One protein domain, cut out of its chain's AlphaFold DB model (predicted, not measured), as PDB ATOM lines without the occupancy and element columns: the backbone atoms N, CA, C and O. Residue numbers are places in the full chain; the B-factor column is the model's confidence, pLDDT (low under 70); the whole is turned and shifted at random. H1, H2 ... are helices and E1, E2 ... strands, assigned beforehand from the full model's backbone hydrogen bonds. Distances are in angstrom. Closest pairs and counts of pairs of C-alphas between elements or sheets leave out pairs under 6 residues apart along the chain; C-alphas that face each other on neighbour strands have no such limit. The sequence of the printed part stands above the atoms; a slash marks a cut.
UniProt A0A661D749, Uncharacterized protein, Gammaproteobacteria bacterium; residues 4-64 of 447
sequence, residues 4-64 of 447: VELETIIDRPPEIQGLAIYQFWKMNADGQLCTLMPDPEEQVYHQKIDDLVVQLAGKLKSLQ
ATOM      1  N   VAL A   4      25.250  -9.561 -26.826       87.38
ATOM      2  CA  VAL A   4      23.874  -9.225 -26.477       87.38
ATOM      3  C   VAL A   4      23.632  -9.764 -25.077       87.38
ATOM      4  O   VAL A   4      23.686 -10.975 -24.863       87.38
ATOM      5  N   GLU A   5      23.420  -8.869 -24.119       86.38
ATOM      6  CA  GLU A   5      23.139  -9.260 -22.738       86.38
ATOM      7  C   GLU A   5      21.646  -9.550 -22.591       86.38
ATOM      8  O   GLU A   5      20.815  -8.656 -22.754       86.38
ATOM      9  N   LEU A   6      21.319 -10.801 -22.266       77.44
ATOM     10  CA  LEU A   6      19.957 -11.221 -21.925       77.44
ATOM     11  C   LEU A   6      19.645 -10.999 -20.437       77.44
ATOM     12  O   LEU A   6      18.489 -10.801 -20.084       77.44
ATOM     13  N   GLU A   7      20.676 -10.981 -19.587       83.25
ATOM     14  CA  GLU A   7      20.588 -10.794 -18.133       83.25
ATOM     15  C   GLU A   7      21.777  -9.965 -17.618       83.25
ATOM     16  O   GLU A   7      22.768  -9.762 -18.330       83.25
ATOM     17  N   THR A   8      21.692  -9.485 -16.374       83.56
ATOM     18  CA  THR A   8      22.759  -8.714 -15.722       83.56
ATOM     19  C   THR A   8      23.956  -9.609 -15.394       83.56
ATOM     20  O   THR A   8      23.899 -10.430 -14.480       83.56
ATOM     21  N   ILE A   9      25.071  -9.429 -16.102       83.75
ATOM     22  CA  ILE A   9      26.320 -10.147 -15.820       83.75
ATOM     23  C   ILE A   9      27.144  -9.328 -14.819       83.75
ATOM     24  O   ILE A   9      27.619  -8.242 -15.144       83.75
ATOM     25  N   ILE A  10      27.298  -9.846 -13.595       83.75
ATOM     26  CA  ILE A  10      28.001  -9.157 -12.496       83.75
ATOM     27  C   ILE A  10      29.525  -9.204 -12.679       83.75
ATOM     28  O   ILE A  10      30.203  -8.234 -12.351       83.75
ATOM     29  N   ASP A  11      30.060 -10.296 -13.233       87.69
ATOM     30  CA  ASP A  11      31.495 -10.458 -13.480       87.69
ATOM     31  C   ASP A  11      31.741 -10.857 -14.937       87.69
ATOM     32  O   ASP A  11      31.250 -11.887 -15.410       87.69
ATOM     33  N   ARG A  12      32.434  -9.990 -15.683       85.94
ATOM     34  CA  ARG A  12      32.592 -10.139 -17.134       85.94
ATOM     35  C   ARG A  12      33.933 -10.790 -17.473       85.94
ATOM     36  O   ARG A  12      34.972 -10.235 -17.101       85.94
ATOM     37  N   PRO A  13      33.927 -11.886 -18.258       85.56
ATOM     38  CA  PRO A  13      35.155 -12.542 -18.676       85.56
ATOM     39  C   PRO A  13      36.070 -11.583 -19.468       85.56
ATOM     40  O   PRO A  13      35.561 -10.754 -20.233       85.56
ATOM     41  N   PRO A  14      37.407 -11.665 -19.308       87.94
ATOM     42  CA  PRO A  14      38.367 -10.785 -19.985       87.94
ATOM     43  C   PRO A  14      38.195 -10.729 -21.509       87.94
ATOM     44  O   PRO A  14      38.440  -9.698 -22.126       87.94
ATOM     45  N   GLU A  15      37.722 -11.815 -22.118       81.62
ATOM     46  CA  GLU A  15      37.546 -11.981 -23.562       81.62
ATOM     47  C   GLU A  15      36.463 -11.071 -24.161       81.62
ATOM     48  O   GLU A  15      36.468 -10.821 -25.368       81.62
ATOM     49  N   ILE A  16      35.531 -10.578 -23.338       83.38
ATOM     50  CA  ILE A  16      34.475  -9.651 -23.771       83.38
ATOM     51  C   ILE A  16      34.674  -8.226 -23.242       83.38
ATOM     52  O   ILE A  16      33.874  -7.338 -23.551       83.38
ATOM     53  N   GLN A  17      35.737  -7.983 -22.468       81.75
ATOM     54  CA  GLN A  17      36.072  -6.641 -22.001       81.75
ATOM     55  C   GLN A  17      36.471  -5.764 -23.199       81.75
ATOM     56  O   GLN A  17      37.360  -6.102 -23.975       81.75
ATOM     57  N   GLY A  18      35.775  -4.636 -23.375       79.31
ATOM     58  CA  GLY A  18      36.007  -3.689 -24.474       79.31
ATOM     59  C   GLY A  18      35.137  -3.889 -25.721       79.31
ATOM     60  O   GLY A  18      35.236  -3.092 -26.652       79.31
ATOM     61  N   LEU A  19      34.258  -4.898 -25.756       82.31
ATOM     62  CA  LEU A  19      33.253  -5.021 -26.817       82.31
ATOM     63  C   LEU A  19      32.039  -4.127 -26.544       82.31
ATOM     64  O   LEU A  19      31.667  -3.901 -25.394       82.31
ATOM     65  N   ALA A  20      31.400  -3.639 -27.613       83.19
ATOM     66  CA  ALA A  20      30.113  -2.961 -27.512       83.19
ATOM     67  C   ALA A  20      29.042  -3.962 -27.052       83.19
ATOM     68  O   ALA A  20      28.890  -5.038 -27.640       83.19
ATOM     69  N   ILE A  21      28.326  -3.605 -25.985       86.56
ATOM     70  CA  ILE A  21      27.330  -4.465 -25.346       86.56
ATOM     71  C   ILE A  21      25.951  -3.877 -25.576       86.56
ATOM     72  O   ILE A  21      25.688  -2.718 -25.255       86.56
ATOM     73  N   TYR A  22      25.068  -4.712 -26.105       90.75
ATOM     74  CA  TYR A  22      23.695  -4.346 -26.393       90.75
ATOM     75  C   TYR A  22      22.777  -4.982 -25.355       90.75
ATOM     76  O   TYR A  22      22.594  -6.198 -25.326       90.75
ATOM     77  N   GLN A  23      22.208  -4.144 -24.493       91.75
ATOM     78  CA  GLN A  23      21.213  -4.549 -23.503       91.75
ATOM     79  C   GLN A  23      19.819  -4.287 -24.067       91.75
ATOM     80  O   GLN A  23      19.448  -3.128 -24.266       91.75
ATOM     81  N   PHE A  24      19.042  -5.339 -24.311       90.88
ATOM     82  CA  PHE A  24      17.637  -5.228 -24.731       90.88
ATOM     83  C   PHE A  24      16.683  -5.379 -23.549       90.88
ATOM     84  O   PHE A  24      15.599  -5.937 -23.662       90.88
ATOM     85  N   TRP A  25      17.098  -4.874 -22.396       89.12
ATOM     86  CA  TRP A  25      16.314  -4.828 -21.176       89.12
ATOM     87  C   TRP A  25      16.688  -3.580 -20.375       89.12
ATOM     88  O   TRP A  25      17.743  -2.976 -20.587       89.12
ATOM     89  N   LYS A  26      15.798  -3.175 -19.474       89.94
ATOM     90  CA  LYS A  26      16.004  -2.116 -18.485       89.94
ATOM     91  C   LYS A  26      15.474  -2.586 -17.137       89.94
ATOM     92  O   LYS A  26      14.543  -3.383 -17.076       89.94
ATOM     93  N   MET A  27      16.069  -2.103 -16.055       88.75
ATOM     94  CA  MET A  27      15.538  -2.343 -14.719       88.75
ATOM     95  C   MET A  27      14.507  -1.256 -14.408       88.75
ATOM     96  O   MET A  27      14.808  -0.066 -14.527       88.75
ATOM     97  N   ASN A  28      13.290  -1.649 -14.052       88.62
ATOM     98  CA  ASN A  28      12.254  -0.712 -13.632       88.62
ATOM     99  C   ASN A  28      12.541  -0.175 -12.220       88.62
ATOM    100  O   ASN A  28      13.397  -0.696 -11.505       88.62
ATOM    101  N   ALA A  29      11.794   0.853 -11.802       89.62
ATOM    102  CA  ALA A  29      11.925   1.465 -10.474       89.62
ATOM    103  C   ALA A  29      11.762   0.458  -9.318       89.62
ATOM    104  O   ALA A  29      12.389   0.618  -8.274       89.62
ATOM    105  N   ASP A  30      10.998  -0.614  -9.537       91.62
ATOM    106  CA  ASP A  30      10.775  -1.694  -8.567       91.62
ATOM    107  C   ASP A  30      11.904  -2.743  -8.539       91.62
ATOM    108  O   ASP A  30      11.789  -3.775  -7.881       91.62
ATOM    109  N   GLY A  31      12.989  -2.529  -9.291       89.00
ATOM    110  CA  GLY A  31      14.114  -3.464  -9.388       89.00
ATOM    111  C   GLY A  31      13.852  -4.687 -10.272       89.00
ATOM    112  O   GLY A  31      14.708  -5.562 -10.369       89.00
ATOM    113  N   GLN A  32      12.694  -4.763 -10.931       88.88
ATOM    114  CA  GLN A  32      12.376  -5.841 -11.867       88.88
ATOM    115  C   GLN A  32      12.977  -5.581 -13.246       88.88
ATOM    116  O   GLN A  32      12.981  -4.453 -13.742       88.88
ATOM    117  N   LEU A  33      13.475  -6.644 -13.871       84.38
ATOM    118  CA  LEU A  33      14.062  -6.603 -15.200       84.38
ATOM    119  C   LEU A  33      12.941  -6.657 -16.243       84.38
ATOM    120  O   LEU A  33      12.164  -7.610 -16.285       84.38
ATOM    121  N   CYS A  34      12.845  -5.624 -17.072       84.19
ATOM    122  CA  CYS A  34      11.891  -5.546 -18.165       84.19
ATOM    123  C   CYS A  34      12.628  -5.541 -19.493       84.19
ATOM    124  O   CYS A  34      13.429  -4.648 -19.772       84.19
ATOM    125  N   THR A  35      12.337  -6.534 -20.323       85.19
ATOM    126  CA  THR A  35      12.793  -6.572 -21.709       85.19
ATOM    127  C   THR A  35      12.294  -5.325 -22.434       85.19
ATOM    128  O   THR A  35      11.116  -4.982 -22.339       85.19
ATOM    129  N   LEU A  36      13.191  -4.637 -23.142       79.12
ATOM    130  CA  LEU A  36      12.814  -3.592 -24.086       79.12
ATOM    131  C   LEU A  36      12.020  -4.284 -25.190       79.12
ATOM    132  O   LEU A  36      12.556  -5.132 -25.909       79.12
ATOM    133  N   MET A  37      10.732  -3.985 -25.265       78.38
ATOM    134  CA  MET A  37       9.875  -4.536 -26.303       78.38
ATOM    135  C   MET A  37       9.980  -3.629 -27.532       78.38
ATOM    136  O   MET A  37      10.262  -2.442 -27.388       78.38
ATOM    137  N   PRO A  38       9.786  -4.157 -28.750       71.31
ATOM    138  CA  PRO A  38       9.693  -3.348 -29.952       71.31
ATOM    139  C   PRO A  38       8.373  -2.565 -29.922       71.31
ATOM    140  O   PRO A  38       7.405  -2.919 -30.594       71.31
ATOM    141  N   ASP A  39       8.325  -1.533 -29.087       76.75
ATOM    142  CA  ASP A  39       7.287  -0.518 -29.082       76.75
ATOM    143  C   ASP A  39       7.672   0.554 -30.119       76.75
ATOM    144  O   ASP A  39       8.794   1.069 -30.059       76.75
ATOM    145  N   PRO A  40       6.787   0.896 -31.076       60.00
ATOM    146  CA  PRO A  40       7.028   1.948 -32.063       60.00
ATOM    147  C   PRO A  40       7.464   3.295 -31.470       60.00
ATOM    148  O   PRO A  40       8.123   4.073 -32.161       60.00
ATOM    149  N   GLU A  41       7.099   3.587 -30.220       69.62
ATOM    150  CA  GLU A  41       7.482   4.825 -29.538       69.62
ATOM    151  C   GLU A  41       8.821   4.710 -28.786       69.62
ATOM    152  O   GLU A  41       9.439   5.724 -28.445       69.62
ATOM    153  N   GLU A  42       9.340   3.496 -28.574       79.12
ATOM    154  CA  GLU A  42      10.584   3.261 -27.840       79.12
ATOM    155  C   GLU A  42      11.807   3.422 -28.761       79.12
ATOM    156  O   GLU A  42      12.479   2.469 -29.164       79.12
ATOM    157  N   GLN A  43      12.137   4.683 -29.068       79.81
ATOM    158  CA  GLN A  43      13.273   5.080 -29.918       79.81
ATOM    159  C   GLN A  43      14.603   4.419 -29.514       79.81
ATOM    160  O   GLN A  43      15.438   4.118 -30.365       79.81
ATOM    161  N   VAL A  44      14.794   4.146 -28.219       78.31
ATOM    162  CA  VAL A  44      16.009   3.515 -27.678       78.31
ATOM    163  C   VAL A  44      16.175   2.071 -28.161       78.31
ATOM    164  O   VAL A  44      17.302   1.643 -28.411       78.31
ATOM    165  N   TYR A  45      15.082   1.317 -28.312       85.31
ATOM    166  CA  TYR A  45      15.131  -0.047 -28.843       85.31
ATOM    167  C   TYR A  45      15.593  -0.031 -30.305       85.31
ATOM    168  O   TYR A  45      16.527  -0.741 -30.679       85.31
ATOM    169  N   HIS A  46      14.982   0.837 -31.113       80.44
ATOM    170  CA  HIS A  46      15.290   0.958 -32.535       80.44
ATOM    171  C   HIS A  46      16.715   1.452 -32.787       80.44
ATOM    172  O   HIS A  46      17.427   0.841 -33.580       80.44
ATOM    173  N   GLN A  47      17.181   2.449 -32.030       84.94
ATOM    174  CA  GLN A  47      18.563   2.918 -32.126       84.94
ATOM    175  C   GLN A  47      19.571   1.797 -31.829       84.94
ATOM    176  O   GLN A  47      20.559   1.645 -32.542       84.94
ATOM    177  N   LYS A  48      19.310   0.958 -30.814       85.62
ATOM    178  CA  LYS A  48      20.178  -0.187 -30.485       85.62
ATOM    179  C   LYS A  48      20.220  -1.234 -31.600       85.62
ATOM    180  O   LYS A  48      21.270  -1.837 -31.815       85.62
ATOM    181  N   ILE A  49      19.105  -1.458 -32.298       84.00
ATOM    182  CA  ILE A  49      19.055  -2.345 -33.468       84.00
ATOM    183  C   ILE A  49      19.849  -1.748 -34.632       84.00
ATOM    184  O   ILE A  49      20.669  -2.453 -35.219       84.00
ATOM    185  N   ASP A  50      19.664  -0.462 -34.933       83.69
ATOM    186  CA  ASP A  50      20.376   0.210 -36.024       83.69
ATOM    187  C   ASP A  50      21.893   0.202 -35.790       83.69
ATOM    188  O   ASP A  50      22.666  -0.177 -36.677       83.69
ATOM    189  N   ASP A  51      22.327   0.499 -34.565       85.38
ATOM    190  CA  ASP A  51      23.734   0.434 -34.170       85.38
ATOM    191  C   ASP A  51      24.299  -0.987 -34.334       85.38
ATOM    192  O   ASP A  51      25.421  -1.164 -34.821       85.38
ATOM    193  N   LEU A  52      23.536  -2.017 -33.947       86.25
ATOM    194  CA  LEU A  52      23.937  -3.420 -34.095       86.25
ATOM    195  C   LEU A  52      24.077  -3.813 -35.574       86.25
ATOM    196  O   LEU A  52      25.049  -4.476 -35.946       86.25
ATOM    197  N   VAL A  53      23.149  -3.374 -36.429       83.06
ATOM    198  CA  VAL A  53      23.179  -3.622 -37.879       83.06
ATOM    199  C   VAL A  53      24.403  -2.969 -38.521       83.06
ATOM    200  O   VAL A  53      25.126  -3.631 -39.273       83.06
ATOM    201  N   VAL A  54      24.684  -1.701 -38.201       83.94
ATOM    202  CA  VAL A  54      25.851  -0.973 -38.729       83.94
ATOM    203  C   VAL A  54      27.151  -1.670 -38.333       83.94
ATOM    204  O   VAL A  54      28.026  -1.885 -39.181       83.94
ATOM    205  N   GLN A  55      27.279  -2.082 -37.070       82.81
ATOM    206  CA  GLN A  55      28.483  -2.774 -36.623       82.81
ATOM    207  C   GLN A  55      28.635  -4.164 -37.258       82.81
ATOM    208  O   GLN A  55      29.746  -4.533 -37.657       82.81
ATOM    209  N   LEU A  56      27.545  -4.924 -37.413       77.69
ATOM    210  CA  LEU A  56      27.560  -6.225 -38.088       77.69
ATOM    211  C   LEU A  56      28.023  -6.087 -39.543       77.69
ATOM    212  O   LEU A  56      28.919  -6.817 -39.977       77.69
ATOM    213  N   ALA A  57      27.479  -5.107 -40.267       81.12
ATOM    214  CA  ALA A  57      27.883  -4.804 -41.636       81.12
ATOM    215  C   ALA A  57      29.372  -4.421 -41.721       81.12
ATOM    216  O   ALA A  57      30.096  -4.919 -42.586       81.12
ATOM    217  N   GLY A  58      29.857  -3.590 -40.792       83.56
ATOM    218  CA  GLY A  58      31.277  -3.240 -40.692       83.56
ATOM    219  C   GLY A  58      32.171  -4.460 -40.454       83.56
ATOM    220  O   GLY A  58      33.204  -4.621 -41.111       83.56
ATOM    221  N   LYS A  59      31.756  -5.379 -39.572       81.88
ATOM    222  CA  LYS A  59      32.531  -6.591 -39.284       81.88
ATOM    223  C   LYS A  59      32.572  -7.542 -40.477       81.88
ATOM    224  O   LYS A  59      33.653  -8.049 -40.778       81.88
ATOM    225  N   LEU A  60      31.455  -7.741 -41.177       77.38
ATOM    226  CA  LEU A  60      31.413  -8.556 -42.397       77.38
ATOM    227  C   LEU A  60      32.366  -8.011 -43.467       77.38
ATOM    228  O   LEU A  60      33.164  -8.775 -44.009       77.38
ATOM    229  N   LYS A  61      32.385  -6.689 -43.682       87.06
ATOM    230  CA  LYS A  61      33.351  -6.043 -44.588       87.06
ATOM    231  C   LYS A  61      34.802  -6.287 -44.162       87.06
ATOM    232  O   LYS A  61      35.634  -6.618 -45.000       87.06
ATOM    233  N   SER A  62      35.109  -6.182 -42.865       84.31
ATOM    234  CA  SER A  62      36.471  -6.435 -42.362       84.31
ATOM    235  C   SER A  62      36.926  -7.888 -42.566       84.31
ATOM    236  O   SER A  62      38.080  -8.133 -42.916       84.31
ATOM    237  N   LEU A  63      36.015  -8.853 -42.393       83.06
ATOM    238  CA  LEU A  63      36.294 -10.271 -42.618       83.06
ATOM    239  C   LEU A  63      36.507 -10.557 -44.106       83.06
ATOM    240  O   LEU A  63      37.435 -11.280 -44.454       83.06
ATOM    241  N   GLN A  64      35.707  -9.940 -44.977       85.12
ATOM    242  CA  GLN A  64      35.865 -10.055 -46.425       85.12
ATOM    243  C   GLN A  64      37.212  -9.489 -46.901       85.12
ATOM    244  O   GLN A  64      37.906 -10.142 -47.677       85.12
TER     245      GLN A  64
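AT A GLANCE: This is residues 4 to 64 of the 447 residues of an uncharacterized protein of Gammaproteobacteria bacterium (UniProt A0A661D749). See a small hairpin, E2 and E3, at one end of a flat model; E1 runs on into it, and one long helix, H1, passes E1 toward a free end, while residues 9 to 19 stick out as a loop. 61 residues are printed, with E1, E2, E3, H1 in order, an antiparallel sheet E2 - E3, class mixed. It is loose, radius of gyration of the C-alphas 14.0 A, spans 45 by 33 by 12 A.

IN THESE COORDINATES: Find E2, residues 25 to 27, 7.0 A, from C-alpha 25 at (16.314, -4.828, -21.176). E3 is residues 33 to 35, 6.6 A; E1, residues 21 to 23, 6.4 A. H1, residues 43 to 64, runs 31.8 A to (35.865, -10.055, -46.425).

HOW THE PARTS SIT: In the E2 and E3 hairpin, at 152 degrees, find N 26 and O 34 within hydrogen-bond range, 2.8 A. Residues 4 to 5 pair parallel with residues 22 to 23 of E1. The closest C-alphas of E1 and H1, Tyr 22 and Lys 48, are 6.8 A apart. In H1 every O i to N i+4 pair is within hydrogen-bond range.

THE WHOLE: C-alphas 30 and 64, the farthest apart, are 46.2 A apart. The printed part has no cut; no link is long. Residues 40 to 41 have pLDDT under 70.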